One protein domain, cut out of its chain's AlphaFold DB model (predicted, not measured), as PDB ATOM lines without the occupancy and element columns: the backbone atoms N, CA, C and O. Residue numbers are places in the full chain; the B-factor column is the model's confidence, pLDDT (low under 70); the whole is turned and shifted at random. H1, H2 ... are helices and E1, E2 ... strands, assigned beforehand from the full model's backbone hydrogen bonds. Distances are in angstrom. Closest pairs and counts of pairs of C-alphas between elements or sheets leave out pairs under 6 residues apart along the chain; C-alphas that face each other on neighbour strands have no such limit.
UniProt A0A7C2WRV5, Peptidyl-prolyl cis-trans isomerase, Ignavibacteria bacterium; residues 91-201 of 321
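Overview. This is residues 91 to 201 of the 321 residues of the protein "Peptidyl-prolyl cis-trans isomerase" of Ignavibacteria bacterium (UniProt A0A7C2WRV5). One long helix, H5, runs along the longest axis like a bar, with H1 and H4 standing crosswise to it in the body and its last turns, residues 192 to 199, sticking out with the end at residue 201. H3 folds back beside H1, H2 lies at the turn between them, and the small E1 and E2 hairpin lies near the first residues of H1 and H4. The printed part has 111 residues, mostly helix, with five named helices and two named strands in the order H1, H2, H3, E1, E2, H4, H5; the sheet, order E1 - E2, is antiparallel. It is compact, with a radius of gyration of the C-alphas of 14.8 A, and elongated, spanning 50 by 32 by 21 A.

Arrangement. H1, residues 93 to 107, is close to but not clearly touching H2, residues 110 to 115; their closest C-alphas, of Lys 105 and Tyr 113, are 6.6 A apart. H1 touches H3, residues 118 to 128, at a shallow tilt of 33 degrees, only just short of steep, opposite ways; their closest C-alphas, of His 94 and Ala 125, are 5.0 A apart. E1, residues 141 to 144, and E2, residues 149 to 151, form an antiparallel hairpin, with N 142 and O 150 at 2.9 A and N 150 and O 143 at 2.8 A, within hydrogen-bond range. The closest C-alphas of H1 and E1, those of Ala 95 and Ile 142, are 5.3 A apart. H4, residues 152 to 160, only just touches H5, residues 173 to 199, with 3 pairs of C-alphas within 8 A, about perpendicular at 84 degrees; Phe 155 and Met 187 have the closest C-alphas, 6.9 A apart, and H5 does this with residues 184 to 187 alone. H1 and H5 are close but not clearly touching, the closest C-alphas being those of Arg 100 and Met 180, 6.9 A apart. H2 and H3 are both apart from H4 and H5. Every O i to N i+4 pair is within hydrogen-bond range in H2, H3, H4 and H5, and 10 of 11 in H1.

Along the chain. H1 begins at C-alpha 93, (87.397, 17.178, 70.528), and is 20.1 A long from first to last C-alpha. H3 measures 15.1 A and H4 12.2 A. H5, 39.1 A long, runs from C-alpha 173 at (96.662, 18.401, 58.565) to C-alpha 199 at (57.670, 18.197, 61.912).

Size, cuts and confidence. The C-alphas farthest apart, of Glu 111 and Gly 201, are 50.0 A apart. The printed part has no cut. The links H3 to E1 and H4 to H5 are long, 12 residues each; residues 160 to 165 stand free. The mean pLDDT of the printed part is 90.1, and residue 138 is under 70.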
ATOM      1  N   ILE A  91      81.111  20.145  68.567       96.44
ATOM      2  CA  ILE A  91      81.887  18.955  68.199       96.44
ATOM      3  C   ILE A  91      82.810  18.578  69.365       96.44
ATOM      4  O   ILE A  91      83.612  19.389  69.840       96.44
ATOM      5  N   LYS A  92      82.736  17.329  69.825       96.50
ATOM      6  CA  LYS A  92      83.583  16.828  70.912       96.50
ATOM      7  C   LYS A  92      84.991  16.540  70.397       96.50
ATOM      8  O   LYS A  92      85.199  15.665  69.562       96.50
ATOM      9  N   LYS A  93      85.985  17.240  70.953       94.81
ATOM     10  CA  LYS A  93      87.397  17.178  70.528       94.81
ATOM     11  C   LYS A  93      87.960  15.755  70.443       94.81
ATOM     12  O   LYS A  93      88.618  15.419  69.465       94.81
ATOM     13  N   HIS A  94      87.737  14.924  71.461       93.56
ATOM     14  CA  HIS A  94      88.311  13.574  71.495       93.56
ATOM     15  C   HIS A  94      87.639  12.638  70.485       93.56
ATOM     16  O   HIS A  94      88.342  11.931  69.771       93.56
ATOM     17  N   ALA A  95      86.313  12.716  70.335       94.12
ATOM     18  CA  ALA A  95      85.587  11.992  69.292       94.12
ATOM     19  C   ALA A  95      86.001  12.444  67.881       94.12
ATOM     20  O   ALA A  95      86.204  11.617  66.997       94.12
ATOM     21  N   PHE A  96      86.212  13.749  67.682       96.12
ATOM     22  CA  PHE A  96      86.735  14.295  66.431       96.12
ATOM     23  C   PHE A  96      88.142  13.778  66.114       96.12
ATOM     24  O   PHE A  96      88.407  13.352  64.994       96.12
ATOM     25  N   ASN A  97      89.046  13.785  67.095       94.69
ATOM     26  CA  ASN A  97      90.410  13.291  66.913       94.69
ATOM     27  C   ASN A  97      90.440  11.791  66.608       94.69
ATOM     28  O   ASN A  97      91.180  11.375  65.716       94.69
ATOM     29  N   LEU A  98      89.608  11.012  67.306       93.12
ATOM     30  CA  LEU A  98      89.401   9.591  67.043       93.12
ATOM     31  C   LEU A  98      88.940   9.374  65.598       93.12
ATOM     32  O   LEU A  98      89.564   8.614  64.859       93.12
ATOM     33  N   LEU A  99      87.895  10.090  65.172       93.75
ATOM     34  CA  LEU A  99      87.364  10.019  63.812       93.75
ATOM     35  C   LEU A  99      88.412  10.408  62.762       93.75
ATOM     36  O   LEU A  99      88.557   9.724  61.749       93.75
ATOM     37  N   ARG A 100      89.139  11.505  62.998       94.94
ATOM     38  CA  ARG A 100      90.160  12.030  62.088       94.94
ATOM     39  C   ARG A 100      91.277  11.019  61.872       94.94
ATOM     40  O   ARG A 100      91.659  10.794  60.728       94.94
ATOM     41  N   ALA A 101      91.783  10.411  62.941       93.44
ATOM     42  CA  ALA A 101      92.819   9.393  62.831       93.44
ATOM     43  C   ALA A 101      92.275   8.111  62.180       93.44
ATOM     44  O   ALA A 101      92.879   7.595  61.241       93.44
ATOM     45  N   TYR A 102      91.086   7.657  62.592       91.69
ATOM     46  CA  TYR A 102      90.434   6.482  62.016       91.69
ATOM     47  C   TYR A 102      90.236   6.612  60.501       91.69
ATOM     48  O   TYR A 102      90.685   5.753  59.749       91.69
ATOM     49  N   LEU A 103      89.610   7.696  60.031       91.19
ATOM     50  CA  LEU A 103      89.399   7.915  58.597       91.19
ATOM     51  C   LEU A 103      90.698   8.254  57.865       91.19
ATOM     52  O   LEU A 103      90.870   7.826  56.725       91.19
ATOM     53  N   GLY A 104      91.625   8.958  58.518       91.75
ATOM     54  CA  GLY A 104      92.950   9.248  57.973       91.75
ATOM     55  C   GLY A 104      93.671   7.983  57.516       91.75
ATOM     56  O   GLY A 104      94.210   7.969  56.415       91.75
ATOM     57  N   LYS A 105      93.573   6.892  58.286       91.56
ATOM     58  CA  LYS A 105      94.187   5.596  57.951       91.56
ATOM     59  C   LYS A 105      93.707   4.997  56.624       91.56
ATOM     60  O   LYS A 105      94.458   4.281  55.973       91.56
ATOM     61  N   TYR A 106      92.463   5.264  56.226       89.00
ATOM     62  CA  TYR A 106      91.883   4.742  54.981       89.00
ATOM     63  C   TYR A 106      91.965   5.734  53.818       89.00
ATOM     64  O   TYR A 106      91.896   5.337  52.657       89.00
ATOM     65  N   VAL A 107      92.044   7.030  54.119       89.62
ATOM     66  CA  VAL A 107      91.949   8.105  53.124       89.62
ATOM     67  C   VAL A 107      93.326   8.611  52.688       89.62
ATOM     68  O   VAL A 107      93.470   9.070  51.549       89.62
ATOM     69  N   LEU A 108      94.319   8.585  53.575       91.19
ATOM     70  CA  LEU A 108      95.642   9.158  53.340       91.19
ATOM     71  C   LEU A 108      96.647   8.084  52.897       91.19
ATOM     72  O   LEU A 108      96.529   6.929  53.307       91.19
ATOM     73  N   PRO A 109      97.657   8.453  52.090       93.38
ATOM     74  CA  PRO A 109      98.856   7.641  51.922       93.38
ATOM     75  C   PRO A 109      99.545   7.392  53.270       93.38
ATOM     76  O   PRO A 109      99.506   8.252  54.154       93.38
ATOM     77  N   LEU A 110     100.219   6.247  53.403       92.25
ATOM     78  CA  LEU A 110     100.908   5.855  54.639       92.25
ATOM     79  C   LEU A 110     101.917   6.919  55.102       92.25
ATOM     80  O   LEU A 110     101.921   7.290  56.268       92.25
ATOM     81  N   GLU A 111     102.694   7.466  54.168       93.12
ATOM     82  CA  GLU A 111     103.697   8.508  54.420       93.12
ATOM     83  C   GLU A 111     103.088   9.738  55.112       93.12
ATOM     84  O   GLU A 111     103.590  10.188  56.137       93.12
ATOM     85  N   GLN A 112     101.955  10.240  54.604       92.19
ATOM     86  CA  GLN A 112     101.260  11.395  55.187       92.19
ATOM     87  C   GLN A 112     100.636  11.063  56.545       92.19
ATOM     88  O   GLN A 112     100.616  11.896  57.449       92.19
ATOM     89  N   TYR A 113     100.109   9.846  56.695       94.50
ATOM     90  CA  TYR A 113      99.528   9.389  57.954       94.50
ATOM     91  C   TYR A 113     100.572   9.359  59.082       94.50
ATOM     92  O   TYR A 113     100.285   9.789  60.205       94.50
ATOM     93  N   GLU A 114     101.777   8.879  58.769       94.19
ATOM     94  CA  GLU A 114     102.916   8.842  59.687       94.19
ATOM     95  C   GLU A 114     103.480  10.240  59.958       94.19
ATOM     96  O   GLU A 114     103.666  10.596  61.124       94.19
ATOM     97  N   GLU A 115     103.675  11.058  58.916       95.25
ATOM     98  CA  GLU A 115     104.164  12.441  59.031       95.25
ATOM     99  C   GLU A 115     103.274  13.285  59.955       95.25
ATOM    100  O   GLU A 115     103.765  14.074  60.761       95.25
ATOM    101  N   TRP A 116     101.954  13.106  59.876       95.12
ATOM    102  CA  TRP A 116     100.991  13.843  60.701       95.12
ATOM    103  C   TRP A 116     100.787  13.242  62.096       95.12
ATOM    104  O   TRP A 116      99.931  13.719  62.849       95.12
ATOM    105  N   GLU A 117     101.536  12.193  62.438       95.06
ATOM    106  CA  GLU A 117     101.482  11.488  63.719       95.06
ATOM    107  C   GLU A 117     100.059  11.058  64.125       95.06
ATOM    108  O   GLU A 117      99.702  11.034  65.312       95.06
ATOM    109  N   LEU A 118      99.217  10.703  63.144       92.81
ATOM    110  CA  LEU A 118      97.807  10.377  63.384       92.81
ATOM    111  C   LEU A 118      97.634   9.165  64.304       92.81
ATOM    112  O   LEU A 118      96.668   9.107  65.064       92.81
ATOM    113  N   GLU A 119      98.602   8.251  64.307       92.69
ATOM    114  CA  GLU A 119      98.635   7.106  65.217       92.69
ATOM    115  C   GLU A 119      98.738   7.537  66.691       92.69
ATOM    116  O   GLU A 119      97.987   7.059  67.538       92.69
ATOM    117  N   LYS A 120      99.597   8.516  67.004       92.81
ATOM    118  CA  LYS A 120      99.719   9.052  68.371       92.81
ATOM    119  C   LYS A 120      98.449   9.795  68.786       92.81
ATOM    120  O   LYS A 120      98.028   9.740  69.943       92.81
ATOM    121  N   ILE A 121      97.829  10.493  67.835       91.94
ATOM    122  CA  ILE A 121      96.561  11.202  68.043       91.94
ATOM    123  C   ILE A 121      95.433  10.209  68.336       91.94
ATOM    124  O   ILE A 121      94.605  10.488  69.206       91.94
ATOM    125  N   LEU A 122      95.416   9.060  67.655       91.88
ATOM    126  CA  LEU A 122      94.476   7.971  67.908       91.88
ATOM    127  C   LEU A 122      94.616   7.444  69.337       91.88
ATOM    128  O   LEU A 122      93.626   7.408  70.066       91.88
ATOM    129  N   ASP A 123      95.836   7.104  69.757       90.94
ATOM    130  CA  ASP A 123      96.093   6.571  71.101       90.94
ATOM    131  C   ASP A 123      95.726   7.573  72.196       90.94
ATOM    132  O   ASP A 123      95.079   7.226  73.187       90.94
ATOM    133  N   SER A 124      96.061   8.849  71.987       92.25
ATOM    134  CA  SER A 124      95.657   9.921  72.893       92.25
ATOM    135  C   SER A 124      94.134  10.068  72.952       92.25
ATOM    136  O   SER A 124      93.571  10.233  74.035       92.25
ATOM    137  N   ALA A 125      93.440  10.011  71.813       90.12
ATOM    138  CA  ALA A 125      91.985  10.127  71.772       90.12
ATOM    139  C   ALA A 125      91.295   8.956  72.486       90.12
ATOM    140  O   ALA A 125      90.388   9.200  73.279       90.12
ATOM    141  N   LEU A 126      91.757   7.723  72.261       89.94
ATOM    142  CA  LEU A 126      91.250   6.520  72.926       89.94
ATOM    143  C   LEU A 126      91.449   6.591  74.445       89.94
ATOM    144  O   LEU A 126      90.486   6.448  75.195       89.94
ATOM    145  N   SER A 127      92.661   6.931  74.892       89.81
ATOM    146  CA  SER A 127      92.989   7.079  76.315       89.81
ATOM    147  C   SER A 127      92.105   8.122  77.013       89.81
ATOM    148  O   SER A 127      91.553   7.856  78.079       89.81
ATOM    149  N   ASN A 128      91.879   9.279  76.378       89.56
ATOM    150  CA  ASN A 128      91.003  10.326  76.919       89.56
ATOM    151  C   ASN A 128      89.520   9.922  76.977       89.56
ATOM    152  O   ASN A 128      88.764  10.490  77.760       89.56
ATOM    153  N   LEU A 129      89.100   8.975  76.140       86.81
ATOM    154  CA  LEU A 129      87.749   8.414  76.156       86.81
ATOM    155  C   LEU A 129      87.630   7.203  77.097       86.81
ATOM    156  O   LEU A 129      86.535   6.671  77.247       86.81
ATOM    157  N   GLY A 130      88.726   6.775  77.737       85.06
ATOM    158  CA  GLY A 130      88.759   5.583  78.586       85.06
ATOM    159  C   GLY A 130      88.654   4.270  77.803       85.06
ATOM    160  O   GLY A 130      88.189   3.275  78.351       85.06
ATOM    161  N   LEU A 131      89.050   4.275  76.529       86.38
ATOM    162  CA  LEU A 131      88.923   3.154  75.599       86.38
ATOM    163  C   LEU A 131      90.296   2.568  75.255       86.38
ATOM    164  O   LEU A 131      91.287   3.304  75.194       86.38
ATOM    165  N   SER A 132      90.352   1.265  74.970       82.81
ATOM    166  CA  SER A 132      91.557   0.593  74.470       82.81
ATOM    167  C   SER A 132      91.365   0.097  73.040       82.81
ATOM    168  O   SER A 132      90.251  -0.087  72.552       82.81
ATOM    169  N   ARG A 133      92.478  -0.119  72.327       79.94
ATOM    170  CA  ARG A 133      92.431  -0.649  70.961       79.94
ATOM    171  C   ARG A 133      91.816  -2.047  70.946       79.94
ATOM    172  O   ARG A 133      92.304  -2.936  71.632       79.94
ATOM    173  N   GLY A 134      90.837  -2.246  70.069       72.06
ATOM    174  CA  GLY A 134      90.182  -3.541  69.876       72.06
ATOM    175  C   GLY A 134      88.937  -3.737  70.739       72.06
ATOM    176  O   GLY A 134      88.237  -4.724  70.534       72.06
ATOM    177  N   ASP A 135      88.634  -2.789  71.628       74.12
ATOM    178  CA  ASP A 135      87.363  -2.758  72.343       74.12
ATOM    179  C   ASP A 135      86.215  -2.381  71.394       74.12
ATOM    180  O   ASP A 135      86.401  -1.698  70.379       74.12
ATOM    181  N   GLU A 136      85.000  -2.804  71.740       72.06
ATOM    182  CA  GLU A 136      83.804  -2.223  71.140       72.06
ATOM    183  C   GLU A 136      83.647  -0.783  71.637       72.06
ATOM    184  O   GLU A 136      83.794  -0.494  72.823       72.06
ATOM    185  N   TYR A 137      83.311   0.127  70.723       72.69
ATOM    186  CA  TYR A 137      83.185   1.557  71.007       72.69
ATOM    187  C   TYR A 137      81.719   2.032  70.947       72.69
ATOM    188  O   TYR A 137      81.389   2.872  70.100       72.69
ATOM    189  N   PRO A 138      80.794   1.495  71.767       68.88
ATOM    190  CA  PRO A 138      79.402   1.907  71.695       68.88
ATOM    191  C   PRO A 138      79.227   3.337  72.229       68.88
ATOM    192  O   PRO A 138      79.742   3.689  73.287       68.88
ATOM    193  N   GLY A 139      78.452   4.151  71.508       81.94
ATOM    194  CA  GLY A 139      77.882   5.390  72.052       81.94
ATOM    195  C   GLY A 139      78.847   6.563  72.240       81.94
ATOM    196  O   GLY A 139      78.634   7.383  73.129       81.94
ATOM    197  N   ILE A 140      79.903   6.679  71.428       91.00
ATOM    198  CA  ILE A 140      80.762   7.873  71.459       91.00
ATOM    199  C   ILE A 140      80.006   9.063  70.860       91.00
ATOM    200  O   ILE A 140      79.700   9.071  69.668       91.00
ATOM    201  N   GLU A 141      79.772  10.101  71.657       94.44
ATOM    202  CA  GLU A 141      79.162  11.348  71.193       94.44
ATOM    203  C   GLU A 141      80.150  12.169  70.355       94.44
ATOM    204  O   GLU A 141      81.209  12.580  70.840       94.44
ATOM    205  N   ILE A 142      79.796  12.450  69.100       95.88
ATOM    206  CA  ILE A 142      80.602  13.299  68.212       95.88
ATOM    207  C   ILE A 142      80.156  14.760  68.250       95.88
ATOM    208  O   ILE A 142      81.002  15.657  68.254       95.88
ATOM    209  N   VAL A 143      78.847  15.008  68.319       96.31
ATOM    210  CA  VAL A 143      78.267  16.351  68.422       96.31
ATOM    211  C   VAL A 143      77.245  16.362  69.541       96.31
ATOM    212  O   VAL A 143      76.418  15.460  69.629       96.31
ATOM    213  N   VAL A 144      77.275  17.398  70.370       95.31
ATOM    214  CA  VAL A 144      76.281  17.614  71.424       95.31
ATOM    215  C   VAL A 144      75.652  18.985  71.243       95.31
ATOM    216  O   VAL A 144      76.365  19.966  71.051       95.31
ATOM    217  N   THR A 145      74.329  19.026  71.288       92.75
ATOM    218  CA  THR A 145      73.505  20.235  71.365       92.75
ATOM    219  C   THR A 145      72.931  20.359  72.774       92.75
ATOM    220  O   THR A 145      73.148  19.493  73.623       92.75
ATOM    221  N   GLU A 146      72.178  21.421  73.043       87.75
ATOM    222  CA  GLU A 146      71.518  21.595  74.345       87.75
ATOM    223  C   GLU A 146      70.499  20.483  74.646       87.75
ATOM    224  O   GLU A 146      70.320  20.101  75.800       87.75
ATOM    225  N   ASN A 147      69.867  19.930  73.606       84.75
ATOM    226  CA  ASN A 147      68.756  18.984  73.745       84.75
ATOM    227  C   ASN A 147      69.074  17.568  73.245       84.75
ATOM    228  O   ASN A 147      68.309  16.641  73.517       84.75
ATOM    229  N   LYS A 148      70.137  17.391  72.449       90.62
ATOM    230  CA  LYS A 148      70.420  16.139  71.731       90.62
ATOM    231  C   LYS A 148      71.911  15.860  71.664       90.62
ATOM    232  O   LYS A 148      72.733  16.768  71.624       90.62
ATOM    233  N   SER A 149      72.253  14.588  71.544       93.44
ATOM    234  CA  SER A 149      73.584  14.165  71.136       93.44
ATOM    235  C   SER A 149      73.506  13.323  69.870       93.44
ATOM    236  O   SER A 149      72.542  12.596  69.629       93.44
ATOM    237  N   TYR A 150      74.523  13.486  69.037       94.12
ATOM    238  CA  TYR A 150      74.727  12.739  67.809       94.12
ATOM    239  C   TYR A 150      75.953  11.867  67.987       94.12
ATOM    240  O   TYR A 150      76.982  12.311  68.513       94.12
ATOM    241  N   MET A 151      75.835  10.632  67.528       94.69
ATOM    242  CA  MET A 151      76.817   9.599  67.815       94.69
ATOM    243  C   MET A 151      77.804   9.424  66.659       94.69
ATOM    244  O   MET A 151      77.530   9.728  65.493       94.69
ATOM    245  N   LEU A 152      79.000   8.947  66.988       93.06
ATOM    246  CA  LEU A 152      80.069   8.699  66.028       93.06
ATOM    247  C   LEU A 152      79.676   7.619  65.008       93.06
ATOM    248  O   LEU A 152      80.002   7.739  63.830       93.06
ATOM    249  N   ASP A 153      78.956   6.584  65.430       90.94
ATOM    250  CA  ASP A 153      78.441   5.512  64.568       90.94
ATOM    251  C   ASP A 153      77.398   6.021  63.557       90.94
ATOM    252  O   ASP A 153      77.413   5.616  62.385       90.94
ATOM    253  N   GLU A 154      76.547   6.966  63.964       91.94
ATOM    254  CA  GLU A 154      75.638   7.670  63.063       91.94
ATOM    255  C   GLU A 154      76.420   8.427  61.990       91.94
ATOM    256  O   GLU A 154      76.066   8.348  60.808       91.94
ATOM    257  N   PHE A 155      77.500   9.115  62.378       93.69
ATOM    258  CA  PHE A 155      78.375   9.794  61.428       93.69
ATOM    259  C   PHE A 155      79.046   8.809  60.474       93.69
ATOM    260  O   PHE A 155      79.004   9.015  59.263       93.69
ATOM    261  N   ILE A 156      79.626   7.718  60.980       90.56
ATOM    262  CA  ILE A 156      80.287   6.711  60.139       90.56
ATOM    263  C   ILE A 156      79.299   6.102  59.141       90.56
ATOM    264  O   ILE A 156      79.633   5.945  57.966       90.56
ATOM    265  N   THR A 157      78.071   5.811  59.569       88.81
ATOM    266  CA  THR A 157      77.007   5.318  58.681       88.81
ATOM    267  C   THR A 157      76.631   6.363  57.633       88.81
ATOM    268  O   THR A 157      76.545   6.054  56.441       88.81
ATOM    269  N   TRP A 158      76.443   7.619  58.053       90.19
ATOM    270  CA  TRP A 158      76.150   8.729  57.148       90.19
ATOM    271  C   TRP A 158      77.269   8.934  56.121       90.19
ATOM    272  O   TRP A 158      76.960   9.111  54.944       90.19
ATOM    273  N   TYR A 159      78.534   8.846  56.539       87.06
ATOM    274  CA  TYR A 159      79.725   8.985  55.702       87.06
ATOM    275  C   TYR A 159      79.875   7.827  54.711       87.06
ATOM    276  O   TYR A 159      80.086   8.071  53.526       87.06
ATOM    277  N   ARG A 160      79.722   6.572  55.153       82.94
ATOM    278  CA  ARG A 160      79.847   5.383  54.285       82.94
ATOM    279  C   ARG A 160      78.870   5.412  53.115       82.94
ATOM    280  O   ARG A 160      79.242   5.078  51.999       82.94
ATOM    281  N   ASN A 161      77.654   5.903  53.342       78.25
ATOM    282  CA  ASN A 161      76.651   6.061  52.284       78.25
ATOM    283  C   ASN A 161      77.005   7.152  51.253       78.25
ATOM    284  O   ASN A 161      76.278   7.343  50.279       78.25
ATOM    285  N   ARG A 162      78.078   7.913  51.488       79.62
ATOM    286  CA  ARG A 162      78.461   9.108  50.725       79.62
ATOM    287  C   ARG A 162      79.929   9.121  50.305       79.62
ATOM    288  O   ARG A 162      80.351  10.015  49.576       79.62
ATOM    289  N   SER A 163      80.714   8.139  50.740       74.56
ATOM    290  CA  SER A 163      82.172   8.149  50.611       74.56
ATOM    291  C   SER A 163      82.650   8.189  49.160       74.56
ATOM    292  O   SER A 163      83.727   8.709  48.904       74.56
ATOM    293  N   LEU A 164      81.844   7.699  48.211       70.31
ATOM    294  CA  LEU A 164      82.171   7.684  46.779       70.31
ATOM    295  C   LEU A 164      82.341   9.082  46.166       70.31
ATOM    296  O   LEU A 164      83.096   9.240  45.212       70.31
ATOM    297  N   TYR A 165      81.656  10.095  46.697       77.62
ATOM    298  CA  TYR A 165      81.694  11.460  46.159       77.62
ATOM    299  C   TYR A 165      82.312  12.480  47.120       77.62
ATOM    300  O   TYR A 165      82.474  13.648  46.764       77.62
ATOM    301  N   ILE A 166      82.685  12.057  48.328       80.06
ATOM    302  CA  ILE A 166      83.392  12.905  49.285       80.06
ATOM    303  C   ILE A 166      84.869  12.974  48.893       80.06
ATOM    304  O   ILE A 166      85.555  11.959  48.787       80.06
ATOM    305  N   LYS A 167      85.377  14.196  48.722       85.25
ATOM    306  CA  LYS A 167      86.799  14.461  48.488       85.25
ATOM    307  C   LYS A 167      87.364  15.243  49.664       85.25
ATOM    308  O   LYS A 167      86.855  16.307  50.000       85.25
ATOM    309  N   PHE A 168      88.420  14.711  50.270       88.25
ATOM    310  CA  PHE A 168      89.156  15.394  51.327       88.25
ATOM    311  C   PHE A 168      90.244  16.285  50.735       88.25
ATOM    312  O   PHE A 168      90.933  15.880  49.795       88.25
ATOM    313  N   ASP A 169      90.432  17.464  51.322       90.12
ATOM    314  CA  ASP A 169      91.627  18.266  51.094       90.12
ATOM    315  C   ASP A 169      92.792  17.669  51.894       90.12
ATOM    316  O   ASP A 169      92.766  17.651  53.123       90.12
ATOM    317  N   LYS A 170      93.793  17.135  51.191       92.06
ATOM    318  CA  LYS A 170      94.929  16.398  51.774       92.06
ATOM    319  C   LYS A 170      96.230  17.206  51.769       92.06
ATOM    320  O   LYS A 170      97.299  16.626  51.917       92.06
ATOM    321  N   ARG A 171      96.163  18.525  51.537       90.69
ATOM    322  CA  ARG A 171      97.362  19.379  51.431       90.69
ATOM    323  C   ARG A 171      98.171  19.427  52.723       90.69
ATOM    324  O   ARG A 171      99.392  19.412  52.680       90.69
ATOM    325  N   ASP A 172      97.480  19.495  53.853       93.00
ATOM    326  CA  ASP A 172      98.063  19.574  55.186       93.00
ATOM    327  C   ASP A 172      97.038  19.116  56.238       93.00
ATOM    328  O   ASP A 172      95.836  19.015  55.961       93.00
ATOM    329  N   LEU A 173      97.503  18.877  57.467       92.00
ATOM    330  CA  LEU A 173      96.662  18.401  58.565       92.00
ATOM    331  C   LEU A 173      95.484  19.341  58.882       92.00
ATOM    332  O   LEU A 173      94.401  18.864  59.236       92.00
ATOM    333  N   ASN A 174      95.654  20.662  58.761       94.00
ATOM    334  CA  ASN A 174      94.580  21.620  59.036       94.00
ATOM    335  C   ASN A 174      93.524  21.580  57.932       94.00
ATOM    336  O   ASN A 174      92.331  21.567  58.233       94.00
ATOM    337  N   SER A 175      93.944  21.514  56.669       93.31
ATOM    338  CA  SER A 175      93.043  21.372  55.521       93.31
ATOM    339  C   SER A 175      92.243  20.064  55.575       93.31
ATOM    340  O   SER A 175      91.020  20.065  55.373       93.31
ATOM    341  N   PHE A 176      92.892  18.966  55.972       94.19
ATOM    342  CA  PHE A 176      92.222  17.686  56.205       94.19
ATOM    343  C   PHE A 176      91.230  17.763  57.371       94.19
ATOM    344  O   PHE A 176      90.081  17.333  57.249       94.19
ATOM    345  N   SER A 177      91.641  18.378  58.483       94.06
ATOM    346  CA  SER A 177      90.784  18.556  59.663       94.06
ATOM    347  C   SER A 177      89.553  19.408  59.346       94.06
ATOM    348  O   SER A 177      88.450  19.027  59.722       94.06
ATOM    349  N   ARG A 178      89.707  20.499  58.586       94.88
ATOM    350  CA  ARG A 178      88.583  21.331  58.119       94.88
ATOM    351  C   ARG A 178      87.639  20.562  57.205       94.88
ATOM    352  O   ARG A 178      86.429  20.704  57.320       94.88
ATOM    353  N   SER A 179      88.176  19.729  56.312       93.44
ATOM    354  CA  SER A 179      87.349  18.866  55.459       93.44
ATOM    355  C   SER A 179      86.499  17.913  56.303       93.44
ATOM    356  O   SER A 179      85.306  17.769  56.052       93.44
ATOM    357  N   MET A 180      87.093  17.309  57.335       93.94
ATOM    358  CA  MET A 180      86.383  16.432  58.268       93.94
ATOM    359  C   MET A 180      85.318  17.181  59.071       93.94
ATOM    360  O   MET A 180      84.183  16.725  59.182       93.94
ATOM    361  N   GLU A 181      85.673  18.346  59.604       94.75
ATOM    362  CA  GLU A 181      84.768  19.207  60.359       94.75
ATOM    363  C   GLU A 181      83.556  19.616  59.509       94.75
ATOM    364  O   GLU A 181      82.413  19.446  59.930       94.75
ATOM    365  N   ASN A 182      83.794  20.045  58.268       92.62
ATOM    366  CA  ASN A 182      82.735  20.378  57.320       92.62
ATOM    367  C   ASN A 182      81.784  19.199  57.078       92.62
ATOM    368  O   ASN A 182      80.577  19.402  56.988       92.62
ATOM    369  N   LEU A 183      82.289  17.964  57.004       93.69
ATOM    370  CA  LEU A 183      81.434  16.781  56.860       93.69
ATOM    371  C   LEU A 183      80.550  16.549  58.087       93.69
ATOM    372  O   LEU A 183      79.391  16.165  57.931       93.69
ATOM    373  N   ILE A 184      81.061  16.800  59.294       94.75
ATOM    374  CA  ILE A 184      80.268  16.701  60.527       94.75
ATOM    375  C   ILE A 184      79.152  17.749  60.514       94.75
ATOM    376  O   ILE A 184      77.997  17.420  60.798       94.75
ATOM    377  N   TRP A 185      79.459  18.980  60.097       93.38
ATOM    378  CA  TRP A 185      78.454  20.032  59.937       93.38
ATOM    379  C   TRP A 185      77.407  19.695  58.873       93.38
ATOM    380  O   TRP A 185      76.216  19.919  59.091       93.38
ATOM    381  N   LEU A 186      77.817  19.093  57.756       91.38
ATOM    382  CA  LEU A 186      76.899  18.622  56.717       91.38
ATOM    383  C   LEU A 186      75.969  17.516  57.229       91.38
ATOM    384  O   LEU A 186      74.767  17.570  56.964       91.38
ATOM    385  N   MET A 187      76.489  16.552  57.992       93.62
ATOM    386  CA  MET A 187      75.662  15.527  58.630       93.62
ATOM    387  C   MET A 187      74.630  16.159  59.570       93.62
ATOM    388  O   MET A 187      73.447  15.818  59.500       93.62
ATOM    389  N   LEU A 188      75.066  17.075  60.440       93.25
ATOM    390  CA  LEU A 188      74.178  17.742  61.387       93.25
ATOM    391  C   LEU A 188      73.080  18.523  60.657       93.25
ATOM    392  O   LEU A 188      71.901  18.362  60.969       93.25
ATOM    393  N   ARG A 189      73.450  19.304  59.639       92.25
ATOM    394  CA  ARG A 189      72.504  20.014  58.771       92.25
ATOM    395  C   ARG A 189      71.468  19.059  58.185       92.25
ATOM    396  O   ARG A 189      70.274  19.319  58.297       92.25
ATOM    397  N   ASP A 190      71.908  17.961  57.571       91.00
ATOM    398  CA  ASP A 190      71.006  16.980  56.959       91.00
ATOM    399  C   ASP A 190      70.021  16.414  57.997       91.00
ATOM    400  O   ASP A 190      68.825  16.292  57.717       91.00
ATOM    401  N   LYS A 191      70.498  16.105  59.210       92.19
ATOM    402  CA  LYS A 191      69.667  15.599  60.314       92.19
ATOM    403  C   LYS A 191      68.628  16.629  60.764       92.19
ATOM    404  O   LYS A 191      67.453  16.278  60.877       92.19
ATOM    405  N   LEU A 192      69.028  17.884  60.971       91.25
ATOM    406  CA  LEU A 192      68.122  18.959  61.391       91.25
ATOM    407  C   LEU A 192      67.077  19.276  60.314       91.25
ATOM    408  O   LEU A 192      65.890  19.387  60.617       91.25
ATOM    409  N   LEU A 193      67.483  19.336  59.043       91.50
ATOM    410  CA  LEU A 193      66.556  19.526  57.923       91.50
ATOM    411  C   LEU A 193      65.565  18.365  57.802       91.50
ATOM    412  O   LEU A 193      64.373  18.592  57.606       91.50
ATOM    413  N   THR A 194      66.037  17.127  57.966       91.69
ATOM    414  CA  THR A 194      65.183  15.927  57.947       91.69
ATOM    415  C   THR A 194      64.163  15.962  59.081       91.69
ATOM    416  O   THR A 194      62.985  15.677  58.870       91.69
ATOM    417  N   GLN A 195      64.591  16.344  60.284       91.19
ATOM    418  CA  GLN A 195      63.693  16.501  61.422       91.19
ATOM    419  C   GLN A 195      62.643  17.580  61.151       91.19
ATOM    420  O   GLN A 195      61.455  17.334  61.340       91.19
ATOM    421  N   ARG A 196      63.057  18.745  60.651       91.50
ATOM    422  CA  ARG A 196      62.146  19.848  60.347       91.50
ATOM    423  C   ARG A 196      61.141  19.485  59.256       91.50
ATOM    424  O   ARG A 196      59.967  19.827  59.355       91.50
ATOM    425  N   ALA A 197      61.581  18.752  58.235       90.56
ATOM    426  CA  ALA A 197      60.701  18.203  57.207       90.56
ATOM    427  C   ALA A 197      59.658  17.245  57.804       90.56
ATOM    428  O   ALA A 197      58.503  17.256  57.385       90.56
ATOM    429  N   LYS A 198      60.045  16.459  58.816       91.50
ATOM    430  CA  LYS A 198      59.135  15.566  59.540       91.50
ATOM    431  C   LYS A 198      58.112  16.334  60.363       91.50
ATOM    432  O   LYS A 198      56.930  16.033  60.284       91.50
ATOM    433  N   GLU A 199      58.553  17.336  61.114       92.75
ATOM    434  CA  GLU A 199      57.670  18.197  61.912       92.75
ATOM    435  C   GLU A 199      56.644  18.941  61.047       92.75
ATOM    436  O   GLU A 199      55.506  19.126  61.466       92.75
ATOM    437  N   ASN A 200      57.029  19.325  59.828       92.38
ATOM    438  CA  ASN A 200      56.163  20.033  58.882       92.38
ATOM    439  C   ASN A 200      55.298  19.109  58.007       92.38
ATOM    440  O   ASN A 200      54.610  19.595  57.110       92.38
ATOM    441  N   GLY A 201      55.341  17.793  58.222       91.69
ATOM    442  CA  GLY A 201      54.506  16.850  57.482       91.69
ATOM    443  C   GLY A 201      54.902  16.662  56.008       91.69
ATOM    444  O   GLY A 201      54.055  16.424  55.145       91.69
TER     445      GLY A 201